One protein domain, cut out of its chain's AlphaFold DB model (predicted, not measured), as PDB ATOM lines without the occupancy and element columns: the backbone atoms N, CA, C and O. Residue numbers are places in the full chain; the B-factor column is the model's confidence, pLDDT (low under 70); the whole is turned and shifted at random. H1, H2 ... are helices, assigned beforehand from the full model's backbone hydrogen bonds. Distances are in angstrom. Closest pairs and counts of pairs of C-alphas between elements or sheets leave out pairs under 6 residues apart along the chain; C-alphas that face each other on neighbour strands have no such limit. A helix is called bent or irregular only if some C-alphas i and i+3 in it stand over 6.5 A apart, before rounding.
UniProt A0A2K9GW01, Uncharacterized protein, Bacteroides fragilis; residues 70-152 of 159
ATOM      1  N   PRO A  70      29.753 172.259 235.949       84.12
ATOM      2  CA  PRO A  70      29.443 170.842 235.815       84.12
ATOM      3  C   PRO A  70      29.709 170.365 234.379       84.12
ATOM      4  O   PRO A  70      29.233 170.989 233.432       84.12
ATOM      5  N   GLU A  71      30.404 169.241 234.204       78.25
ATOM      6  CA  GLU A  71      30.769 168.696 232.879       78.25
ATOM      7  C   GLU A  71      29.538 168.446 231.981       78.25
ATOM      8  O   GLU A  71      29.555 168.668 230.767       78.25
ATOM      9  N   SER A  72      28.414 168.060 232.594       84.19
ATOM     10  CA  SER A  72      27.123 167.907 231.913       84.19
ATOM     11  C   SER A  72      26.558 169.228 231.381       84.19
ATOM     12  O   SER A  72      25.836 169.233 230.383       84.19
ATOM     13  N   LEU A  73      26.890 170.353 232.021       87.56
ATOM     14  CA  LEU A  73      26.466 171.683 231.609       87.56
ATOM     15  C   LEU A  73      27.354 172.221 230.487       87.56
ATOM     16  O   LEU A  73      26.822 172.790 229.539       87.56
ATOM     17  N   GLU A  74      28.668 172.010 230.548       84.69
ATOM     18  CA  GLU A  74      29.627 172.536 229.564       84.69
ATOM     19  C   GLU A  74      29.311 172.078 228.128       84.69
ATOM     20  O   GLU A  74      29.426 172.842 227.166       84.69
ATOM     21  N   ASN A  75      28.800 170.853 227.980       86.94
ATOM     22  CA  ASN A  75      28.412 170.298 226.683       86.94
ATOM     23  C   ASN A  75      26.967 170.615 226.256       86.94
ATOM     24  O   ASN A  75      26.583 170.309 225.120       86.94
ATOM     25  N   SER A  76      26.171 171.241 227.127       93.31
ATOM     26  CA  SER A  76      24.763 171.549 226.860       93.31
ATOM     27  C   SER A  76      24.589 172.625 225.782       93.31
ATOM     28  O   SER A  76      25.474 173.445 225.511       93.31
ATOM     29  N   ARG A  77      23.412 172.645 225.145       93.75
ATOM     30  CA  ARG A  77      23.072 173.673 224.147       93.75
ATOM     31  C   ARG A  77      22.886 175.036 224.812       93.75
ATOM     32  O   ARG A  77      23.227 176.057 224.223       93.75
ATOM     33  N   GLU A  78      22.384 175.035 226.039       94.62
ATOM     34  CA  GLU A  78      22.107 176.201 226.867       94.62
ATOM     35  C   GLU A  78      23.403 176.905 227.270       94.62
ATOM     36  O   GLU A  78      23.497 178.125 227.155       94.62
ATOM     37  N   TYR A  79      24.432 176.146 227.658       92.38
ATOM     38  CA  TYR A  79      25.750 176.706 227.957       92.38
ATOM     39  C   TYR A  79      26.382 177.355 226.723       92.38
ATOM     40  O   TYR A  79      26.848 178.492 226.788       92.38
ATOM     41  N   LYS A  80      26.322 176.686 225.565       92.88
ATOM     42  CA  LYS A  80      26.809 177.252 224.295       92.88
ATOM     43  C   LYS A  80      26.070 178.543 223.928       92.88
ATOM     44  O   LYS A  80      26.713 179.512 223.532       92.88
ATOM     45  N   ALA A  81      24.749 178.589 224.114       94.38
ATOM     46  CA  ALA A  81      23.955 179.800 223.903       94.38
ATOM     47  C   ALA A  81      24.331 180.923 224.890       94.38
ATOM     48  O   ALA A  81      24.472 182.075 224.484       94.38
ATOM     49  N   ALA A  82      24.567 180.598 226.167       94.12
ATOM     50  CA  ALA A  82      25.022 181.566 227.166       94.12
ATOM     51  C   ALA A  82      26.396 182.162 226.810       94.12
ATOM     52  O   ALA A  82      26.578 183.371 226.914       94.12
ATOM     53  N   LYS A  83      27.338 181.345 226.316       92.81
ATOM     54  CA  LYS A  83      28.651 181.810 225.835       92.81
ATOM     55  C   LYS A  83      28.547 182.702 224.597       92.81
ATOM     56  O   LYS A  83      29.299 183.664 224.483       92.81
ATOM     57  N   GLN A  84      27.621 182.417 223.681       93.88
ATOM     58  CA  GLN A  84      27.359 183.294 222.534       93.88
ATOM     59  C   GLN A  84      26.806 184.654 222.974       93.88
ATOM     60  O   GLN A  84      27.229 185.682 222.448       93.88
ATOM     61  N   LEU A  85      25.903 184.668 223.959       93.94
ATOM     62  CA  LEU A  85      25.395 185.910 224.539       93.94
ATOM     63  C   LEU A  85      26.503 186.693 225.256       93.94
ATOM     64  O   LEU A  85      26.643 187.885 225.016       93.94
ATOM     65  N   GLU A  86      27.321 186.032 226.079       94.06
ATOM     66  CA  GLU A  86      28.482 186.653 226.733       94.06
ATOM     67  C   GLU A  86      29.438 187.273 225.707       94.06
ATOM     68  O   GLU A  86      29.858 188.414 225.876       94.06
ATOM     69  N   TYR A  87      29.738 186.556 224.618       92.50
ATOM     70  CA  TYR A  87      30.578 187.074 223.540       92.50
ATOM     71  C   TYR A  87      29.978 188.337 222.907       92.50
ATOM     72  O   TYR A  87      30.684 189.329 222.745       92.50
ATOM     73  N   ALA A  88      28.674 188.329 222.613       92.88
ATOM     74  CA  ALA A  88      27.978 189.497 222.076       92.88
ATOM     75  C   ALA A  88      27.971 190.685 223.058       92.88
ATOM     76  O   ALA A  88      28.071 191.827 222.623       92.88
ATOM     77  N   MET A  89      27.873 190.430 224.368       91.81
ATOM     78  CA  MET A  89      27.899 191.468 225.407       91.81
ATOM     79  C   MET A  89      29.301 192.022 225.684       91.81
ATOM     80  O   MET A  89      29.422 193.151 226.152       91.81
ATOM     81  N   ASN A  90      30.353 191.246 225.413       90.06
ATOM     82  CA  ASN A  90      31.745 191.673 225.566       90.06
ATOM     83  C   ASN A  90      32.227 192.577 224.414       90.06
ATOM     84  O   ASN A  90      33.313 193.153 224.492       90.06
ATOM     85  N   ASP A  91      31.448 192.710 223.339       88.00
ATOM     86  CA  ASP A  91      31.709 193.687 222.285       88.00
ATOM     87  C   ASP A  91      31.499 195.118 222.821       88.00
ATOM     88  O   ASP A  91      30.445 195.442 223.375       88.00
ATOM     89  N   LEU A  92      32.488 195.999 222.616       75.44
ATOM     90  CA  LEU A  92      32.458 197.413 223.022       75.44
ATOM     91  C   LEU A  92      31.233 198.171 222.472       75.44
ATOM     92  O   LEU A  92      30.866 199.221 223.000       75.44
ATOM     93  N   GLY A  93      30.607 197.665 221.405       89.38
ATOM     94  CA  GLY A  93      29.404 198.237 220.805       89.38
ATOM     95  C   GLY A  93      28.069 197.798 221.421       89.38
ATOM     96  O   GLY A  93      27.030 198.313 220.991       89.38
ATOM     97  N   PHE A  94      28.051 196.865 222.380       92.06
ATOM     98  CA  PHE A  94      26.802 196.323 222.919       92.06
ATOM     99  C   PHE A  94      26.010 197.383 223.702       92.06
ATOM    100  O   PHE A  94      26.516 198.018 224.625       92.06
ATOM    101  N   LYS A  95      24.733 197.570 223.341       94.44
ATOM    102  CA  LYS A  95      23.818 198.524 223.993       94.44
ATOM    103  C   LYS A  95      22.598 197.791 224.533       94.44
ATOM    104  O   LYS A  95      21.726 197.402 223.753       94.44
ATOM    105  N   SER A  96      22.523 197.650 225.854       93.31
ATOM    106  CA  SER A  96      21.440 196.952 226.557       93.31
ATOM    107  C   SER A  96      20.054 197.477 226.174       93.31
ATOM    108  O   SER A  96      19.128 196.696 225.968       93.31
ATOM    109  N   GLU A  97      19.912 198.790 225.981       95.25
ATOM    110  CA  GLU A  97      18.648 199.426 225.603       95.25
ATOM    111  C   GLU A  97      18.231 199.046 224.179       95.25
ATOM    112  O   GLU A  97      17.056 198.787 223.923       95.25
ATOM    113  N   ARG A  98      19.188 198.964 223.242       95.81
ATOM    114  CA  ARG A  98      18.904 198.522 221.866       95.81
ATOM    115  C   ARG A  98      18.573 197.039 221.811       95.81
ATOM    116  O   ARG A  98      17.690 196.650 221.053       95.81
ATOM    117  N   PHE A  99      19.248 196.228 222.623       94.56
ATOM    118  CA  PHE A  99      18.904 194.818 222.778       94.56
ATOM    119  C   PHE A  99      17.459 194.665 223.277       94.56
ATOM    120  O   PHE A  99      16.680 193.934 222.670       94.56
ATOM    121  N   ALA A 100      17.061 195.421 224.305       94.88
ATOM    122  CA  ALA A 100      15.692 195.408 224.820       94.88
ATOM    123  C   ALA A 100      14.656 195.852 223.768       94.88
ATOM    124  O   ALA A 100      13.605 195.228 223.644       94.88
ATOM    125  N   GLN A 101      14.966 196.877 222.964       96.06
ATOM    126  CA  GLN A 101      14.112 197.326 221.852       96.06
ATOM    127  C   GLN A 101      13.942 196.273 220.750       96.06
ATOM    128  O   GLN A 101      12.942 196.306 220.035       96.06
ATOM    129  N   ALA A 102      14.888 195.344 220.601       94.31
ATOM    130  CA  ALA A 102      14.799 194.264 219.624       94.31
ATOM    131  C   ALA A 102      13.890 193.105 220.084       94.31
ATOM    132  O   ALA A 102      13.367 192.378 219.238       94.31
ATOM    133  N   LEU A 103      13.662 192.936 221.396       93.06
ATOM    134  CA  LEU A 103      12.904 191.804 221.953       93.06
ATOM    135  C   LEU A 103      11.475 191.658 221.396       93.06
ATOM    136  O   LEU A 103      11.110 190.533 221.053       93.06
ATOM    137  N   PRO A 104      10.675 192.732 221.217       93.50
ATOM    138  CA  PRO A 104       9.320 192.609 220.670       93.50
ATOM    139  C   PRO A 104       9.265 192.041 219.243       93.50
ATOM    140  O   PRO A 104       8.204 191.579 218.807       93.50
ATOM    141  N   TYR A 105      10.389 192.080 218.518       94.12
ATOM    142  CA  TYR A 105      10.532 191.560 217.158       94.12
ATOM    143  C   TYR A 105      10.952 190.083 217.114       94.12
ATOM    144  O   TYR A 105      11.083 189.517 216.030       94.12
ATOM    145  N   PHE A 106      11.153 189.431 218.264       90.75
ATOM    146  CA  PHE A 106      11.339 187.983 218.307       90.75
ATOM    147  C   PHE A 106      10.068 187.261 217.849       90.75
ATOM    148  O   PHE A 106       8.948 187.765 217.964       90.75
ATOM    149  N   HIS A 107      10.231 186.023 217.377       91.38
ATOM    150  CA  HIS A 107       9.090 185.123 217.246       91.38
ATOM    151  C   HIS A 107       8.382 185.014 218.607       91.38
ATOM    152  O   HIS A 107       9.047 184.837 219.627       91.38
ATOM    153  N   LYS A 108       7.048 185.094 218.652       85.44
ATOM    154  CA  LYS A 108       6.313 185.262 219.922       85.44
ATOM    155  C   LYS A 108       6.536 184.138 220.938       85.44
ATOM    156  O   LYS A 108       6.631 184.395 222.134       85.44
ATOM    157  N   THR A 109       6.736 182.904 220.479       83.88
ATOM    158  CA  THR A 109       7.109 181.789 221.373       83.88
ATOM    159  C   THR A 109       8.543 181.908 221.914       83.88
ATOM    160  O   THR A 109       8.837 181.452 223.022       83.88
ATOM    161  N   LEU A 110       9.449 182.551 221.169       90.44
ATOM    162  CA  LEU A 110      10.826 182.813 221.597       90.44
ATOM    163  C   LEU A 110      10.906 184.006 222.549       90.44
ATOM    164  O   LEU A 110      11.690 183.955 223.489       90.44
ATOM    165  N   GLU A 111      10.063 185.024 222.369       90.38
ATOM    166  CA  GLU A 111       9.924 186.148 223.306       90.38
ATOM    167  C   GLU A 111       9.561 185.639 224.715       90.38
ATOM    168  O   GLU A 111      10.252 185.926 225.692       90.38
ATOM    169  N   GLN A 112       8.561 184.757 224.815       88.81
ATOM    170  CA  GLN A 112       8.192 184.120 226.085       88.81
ATOM    171  C   GLN A 112       9.312 183.231 226.647       88.81
ATOM    172  O   GLN A 112       9.540 183.172 227.857       88.81
ATOM    173  N   THR A 113      10.022 182.510 225.777       92.12
ATOM    174  CA  THR A 113      11.162 181.675 226.180       92.12
ATOM    175  C   THR A 113      12.293 182.522 226.750       92.12
ATOM    176  O   THR A 113      12.819 182.175 227.804       92.12
ATOM    177  N   PHE A 114      12.590 183.667 226.137       93.44
ATOM    178  CA  PHE A 114      13.577 184.617 226.632       93.44
ATOM    179  C   PHE A 114      13.248 185.083 228.057       93.44
ATOM    180  O   PHE A 114      14.091 184.957 228.943       93.44
ATOM    181  N   PHE A 115      12.017 185.528 228.330       93.38
ATOM    182  CA  PHE A 115      11.650 185.975 229.681       93.38
ATOM    183  C   PHE A 115      11.668 184.846 230.720       93.38
ATOM    184  O   PHE A 115      12.030 185.085 231.873       93.38
ATOM    185  N   ARG A 116      11.357 183.602 230.329       93.31
ATOM    186  CA  ARG A 116      11.546 182.432 231.206       93.31
ATOM    187  C   ARG A 116      13.022 182.204 231.527       93.31
ATOM    188  O   ARG A 116      13.347 181.951 232.685       93.31
ATOM    189  N   THR A 117      13.906 182.341 230.540       94.44
ATOM    190  CA  THR A 117      15.359 182.261 230.737       94.44
ATOM    191  C   THR A 117      15.868 183.387 231.638       94.44
ATOM    192  O   THR A 117      16.631 183.115 232.562       94.44
ATOM    193  N   VAL A 118      15.402 184.627 231.446       95.19
ATOM    194  CA  VAL A 118      15.736 185.769 232.318       95.19
ATOM    195  C   VAL A 118      15.279 185.508 233.752       95.19
ATOM    196  O   VAL A 118      16.080 185.635 234.675       95.19
ATOM    197  N   LYS A 119      14.027 185.069 233.950       95.88
ATOM    198  CA  LYS A 119      13.510 184.686 235.272       95.88
ATOM    199  C   LYS A 119      14.387 183.609 235.919       95.88
ATOM    200  O   LYS A 119      14.764 183.761 237.076       95.88
ATOM    201  N   ALA A 120      14.730 182.548 235.187       95.38
ATOM    202  CA  ALA A 120      15.589 181.481 235.700       95.38
ATOM    203  C   ALA A 120      16.982 182.000 236.097       95.38
ATOM    204  O   ALA A 120      17.484 181.638 237.157       95.38
ATOM    205  N   GLY A 121      17.577 182.890 235.295       96.00
ATOM    206  CA  GLY A 121      18.858 183.526 235.605       96.00
ATOM    207  C   GLY A 121      18.815 184.390 236.868       96.00
ATOM    208  O   GLY A 121      19.718 184.294 237.698       96.00
ATOM    209  N   ILE A 122      17.748 185.178 237.053       97.12
ATOM    210  CA  ILE A 122      17.554 186.006 238.255       97.12
ATOM    211  C   ILE A 122      17.424 185.130 239.504       97.12
ATOM    212  O   ILE A 122      18.115 185.374 240.492       97.12
ATOM    213  N   LEU A 123      16.583 184.093 239.457       96.56
ATOM    214  CA  LEU A 123      16.409 183.168 240.582       96.56
ATOM    215  C   LEU A 123      17.717 182.439 240.910       96.56
ATOM    216  O   LEU A 123      18.133 182.420 242.065       96.56
ATOM    217  N   ALA A 124      18.425 181.941 239.893       94.62
ATOM    218  CA  ALA A 124      19.714 181.283 240.083       94.62
ATOM    219  C   ALA A 124      20.761 182.224 240.703       94.62
ATOM    220  O   ALA A 124      21.510 181.803 241.579       94.62
ATOM    221  N   MET A 125      20.823 183.496 240.287       95.38
ATOM    222  CA  MET A 125      21.724 184.490 240.885       95.38
ATOM    223  C   MET A 125      21.356 184.776 242.348       95.38
ATOM    224  O   MET A 125      22.246 184.860 243.189       95.38
ATOM    225  N   ALA A 126      20.062 184.871 242.662       95.81
ATOM    226  CA  ALA A 126      19.553 185.113 244.012       95.81
ATOM    227  C   ALA A 126      19.758 183.931 244.984       95.81
ATOM    228  O   ALA A 126      19.744 184.129 246.202       95.81
ATOM    229  N   GLU A 127      19.918 182.713 244.467       94.50
ATOM    230  CA  GLU A 127      20.161 181.488 245.244       94.50
ATOM    231  C   GLU A 127      21.654 181.143 245.396       94.50
ATOM    232  O   GLU A 127      22.005 180.247 246.167       94.50
ATOM    233  N   ARG A 128      22.555 181.839 244.685       91.31
ATOM    234  CA  ARG A 128      24.005 181.603 244.793       91.31
ATOM    235  C   ARG A 128      24.511 181.870 246.210       91.31
ATOM    236  O   ARG A 128      24.089 182.812 246.871       91.31
ATOM    237  N   ASP A 129      25.495 181.072 246.634       90.00
ATOM    238  CA  ASP A 129      26.268 181.332 247.855       90.00
ATOM    239  C   ASP A 129      26.888 182.742 247.761       90.00
ATOM    240  O   ASP A 129      27.718 182.957 246.869       90.00
ATOM    241  N   PRO A 130      26.545 183.685 248.665       88.69
ATOM    242  CA  PRO A 130      27.075 185.051 248.642       88.69
ATOM    243  C   PRO A 130      28.606 185.089 248.627       88.69
ATOM    244  O   PRO A 130      29.217 185.978 248.046       88.69
ATOM    245  N   ARG A 131      29.254 184.078 249.223       86.50
ATOM    246  CA  ARG A 131      30.719 183.956 249.279       86.50
ATOM    247  C   ARG A 131      31.354 183.648 247.921       86.50
ATOM    248  O   ARG A 131      32.574 183.692 247.816       86.50
ATOM    249  N   ARG A 132      30.548 183.272 246.925       86.56
ATOM    250  CA  ARG A 132      30.946 182.978 245.541       86.56
ATOM    251  C   ARG A 132      30.498 184.073 244.571       86.56
ATOM    252  O   ARG A 132      30.528 183.866 243.360       86.56
ATOM    253  N   ILE A 133      30.045 185.218 245.073       90.06
ATOM    254  CA  ILE A 133      29.753 186.381 244.243       90.06
ATOM    255  C   ILE A 133      31.029 187.214 244.125       90.06
ATOM    256  O   ILE A 133      31.636 187.595 245.121       90.06
ATOM    257  N   ASP A 134      31.459 187.462 242.890       89.69
ATOM    258  CA  ASP A 134      32.522 188.427 242.599       89.69
ATOM    259  C   ASP A 134      32.045 189.834 242.989       89.69
ATOM    260  O   ASP A 134      30.914 190.197 242.665       89.69
ATOM    261  N   GLY A 135      32.893 190.636 243.640       89.31
ATOM    262  CA  GLY A 135      32.518 191.973 244.121       89.31
ATOM    263  C   GLY A 135      32.001 192.911 243.023       89.31
ATOM    264  O   GLY A 135      31.155 193.760 243.281       89.31
ATOM    265  N   ARG A 136      32.410 192.712 241.762       92.75
ATOM    266  CA  ARG A 136      31.875 193.472 240.615       92.75
ATOM    267  C   ARG A 136      30.397 193.183 240.337       92.75
ATOM    268  O   ARG A 136      29.735 193.984 239.690       92.75
ATOM    269  N   ASN A 137      29.890 192.050 240.821       94.06
ATOM    270  CA  ASN A 137      28.517 191.586 240.634       94.06
ATOM    271  C   ASN A 137      27.647 191.745 241.892       94.06
ATOM    272  O   ASN A 137      26.517 191.259 241.899       94.06
ATOM    273  N   GLU A 138      28.132 192.408 242.948       94.94
ATOM    274  CA  GLU A 138      27.395 192.573 244.210       94.94
ATOM    275  C   GLU A 138      26.067 193.321 244.006       94.94
ATOM    276  O   GLU A 138      25.012 192.840 244.412       94.94
ATOM    277  N   ALA A 139      26.080 194.427 243.256       97.19
ATOM    278  CA  ALA A 139      24.859 195.166 242.931       97.19
ATOM    279  C   ALA A 139      23.844 194.309 242.146       97.19
ATOM    280  O   ALA A 139      22.641 194.361 242.403       97.19
ATOM    281  N   SER A 140      24.322 193.486 241.206       96.75
ATOM    282  CA  SER A 140      23.466 192.569 240.446       96.75
ATOM    283  C   SER A 140      22.896 191.454 241.323       96.75
ATOM    284  O   SER A 140      21.736 191.086 241.148       96.75
ATOM    285  N   TYR A 141      23.687 190.930 242.265       96.94
ATOM    286  CA  TYR A 141      23.240 189.943 243.244       96.94
ATOM    287  C   TYR A 141      22.105 190.499 244.110       96.94
ATOM    288  O   TYR A 141      21.031 189.901 244.154       96.94
ATOM    289  N   GLU A 142      22.299 191.674 244.715       97.50
ATOM    290  CA  GLU A 142      21.289 192.314 245.568       97.50
ATOM    291  C   GLU A 142      20.007 192.642 244.794       97.50
ATOM    292  O   GLU A 142      18.902 192.334 245.245       97.50
ATOM    293  N   MET A 143      20.134 193.156 243.568       97.88
ATOM    294  CA  MET A 143      18.982 193.368 242.689       97.88
ATOM    295  C   MET A 143      18.213 192.061 242.440       97.88
ATOM    296  O   MET A 143      16.986 192.035 242.535       97.88
ATOM    297  N   CYS A 144      18.911 190.955 242.161       97.94
ATOM    298  CA  CYS A 144      18.267 189.657 241.959       97.94
ATOM    299  C   CYS A 144      17.582 189.149 243.236       97.94
ATOM    300  O   CYS A 144      16.472 188.623 243.157       97.94
ATOM    301  N   ARG A 145      18.192 189.346 244.413       97.44
ATOM    302  CA  ARG A 145      17.596 189.009 245.718       97.44
ATOM    303  C   ARG A 145      16.297 189.768 245.971       97.44
ATOM    304  O   ARG A 145      15.338 189.164 246.446       97.44
ATOM    305  N   MET A 146      16.245 191.053 245.621       97.38
ATOM    306  CA  MET A 146      15.034 191.869 245.743       97.38
ATOM    307  C   MET A 146      13.918 191.416 244.790       97.38
ATOM    308  O   MET A 146      12.748 191.434 245.162       97.38
ATOM    309  N   LEU A 147      14.268 191.003 243.568       96.50
ATOM    310  CA  LEU A 147      13.300 190.586 242.545       96.50
ATOM    311  C   LEU A 147      12.780 189.154 242.739       96.50
ATOM    312  O   LEU A 147      11.657 188.849 242.330       96.50
ATOM    313  N   ALA A 148      13.579 188.268 243.338       96.44
ATOM    314  CA  ALA A 148      13.286 186.839 243.410       96.44
ATOM    315  C   ALA A 148      11.899 186.492 243.995       96.44
ATOM    316  O   ALA A 148      11.213 185.693 243.354       96.44
ATOM    317  N   PRO A 149      11.425 187.096 245.109       95.31
ATOM    318  CA  PRO A 149      10.108 186.771 245.665       95.31
ATOM    319  C   PRO A 149       8.967 187.033 244.673       95.31
ATOM    320  O   PRO A 149       8.151 186.156 244.412       95.31
ATOM    321  N   MET A 150       8.965 188.203 244.023       95.00
ATOM    322  CA  MET A 150       7.953 188.560 243.017       95.00
ATOM    323  C   MET A 150       7.983 187.604 241.818       95.00
ATOM    324  O   MET A 150       6.947 187.219 241.267       95.00
ATOM    325  N   LEU A 151       9.184 187.217 241.388       93.94
ATOM    326  CA  LEU A 151       9.350 186.339 240.240       93.94
ATOM    327  C   LEU A 151       8.938 184.901 240.540       93.94
ATOM    328  O   LEU A 151       8.396 184.266 239.637       93.94
ATOM    329  N   GLN A 152       9.155 184.378 241.752       91.06
ATOM    330  CA  GLN A 152       8.732 183.024 242.133       91.06
ATOM    331  C   GLN A 152       7.219 182.840 241.950       91.06
ATOM    332  O   GLN A 152       6.804 181.869 241.311       91.06
TER     333      GLN A 152
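AT A GLANCE: This is residues 70 to 152 of the 159 residues of an uncharacterized protein of Bacteroides fragilis (UniProt A0A2K9GW01). A long helix, H4, makes the longest axis; H5 is set across its last part, and H3 folds back near its beginning. H2, with the short H1 before it, makes an arm off to one side that touches no other helix, and residues 70 to 77, 79 to 88 and 90 to 98 stand free, leaving an open assembly with few contacts. The printed part has 83 residues with five named helices, in the order H1, H2, H3, H4, H5, and no named strand; the class is all helix. It is only just loose, close to compact, with a radius of gyration of the C-alphas of 14.3 A, and it spans 37 by 32 by 28 A.

HOW THE PARTS SIT: H1, residues 71 to 74, and H2, residues 77 to 89, are close but not clearly touching; their closest C-alphas, of Leu 73 and Tyr 79, are 6.3 A apart. H2 is apart from H3, residues 96 to 105. H3 and H4, residues 108 to 127, are close but not clearly touching, at a steep tilt of 40 degrees, opposite ways; the closest C-alphas, of Leu 103 and Glu 111, are 6.5 A apart. H2 and H4 are apart. H4 touches H5, residues 135 to 152, with residues 119 to 127 alone. The closest C-alphas, of Ala 126 and Arg 145, are 4.7 A apart, and the lines stand at a steep tilt of 64 degrees, opposite ways. H3 and H5 are apart. In H2 and H4 every O i to N i+4 pair is within hydrogen-bond range; in H3 it is 4 of 6 and in H5 10 of 14, while H1 is too short for such a pair.

IN THESE COORDINATES: H1 begins at C-alpha 71, (30.769, 168.696, 232.879), and is 5.2 A long from first to last C-alpha. H2 measures 18.5 A. H3 measures 15.4 A and is irregular, but only just: C-alphas 101 and 104 are 6.8 A apart. H4, the longest helix with 20 residues, measures 29.1 A from C-alpha 108, (6.313, 185.262, 219.922). H5 measures 25.5 A, ends at C-alpha 152, (8.732, 183.024, 242.133), and has a kink of 39 degrees near residue 146. It is irregular: C-alphas 136 and 139 are 7.6 A apart.

THE WHOLE: The two C-alphas farthest apart, of Tyr 105 and Arg 131, are separated by 38.7 A. The printed part has no cut. The links H1 to H2 and H3 to H4 are tight, those from H2 to H3 and H4 to H5 are short, and no link is long. The mean pLDDT of the printed part is 92.4, and no printed residue is under 70.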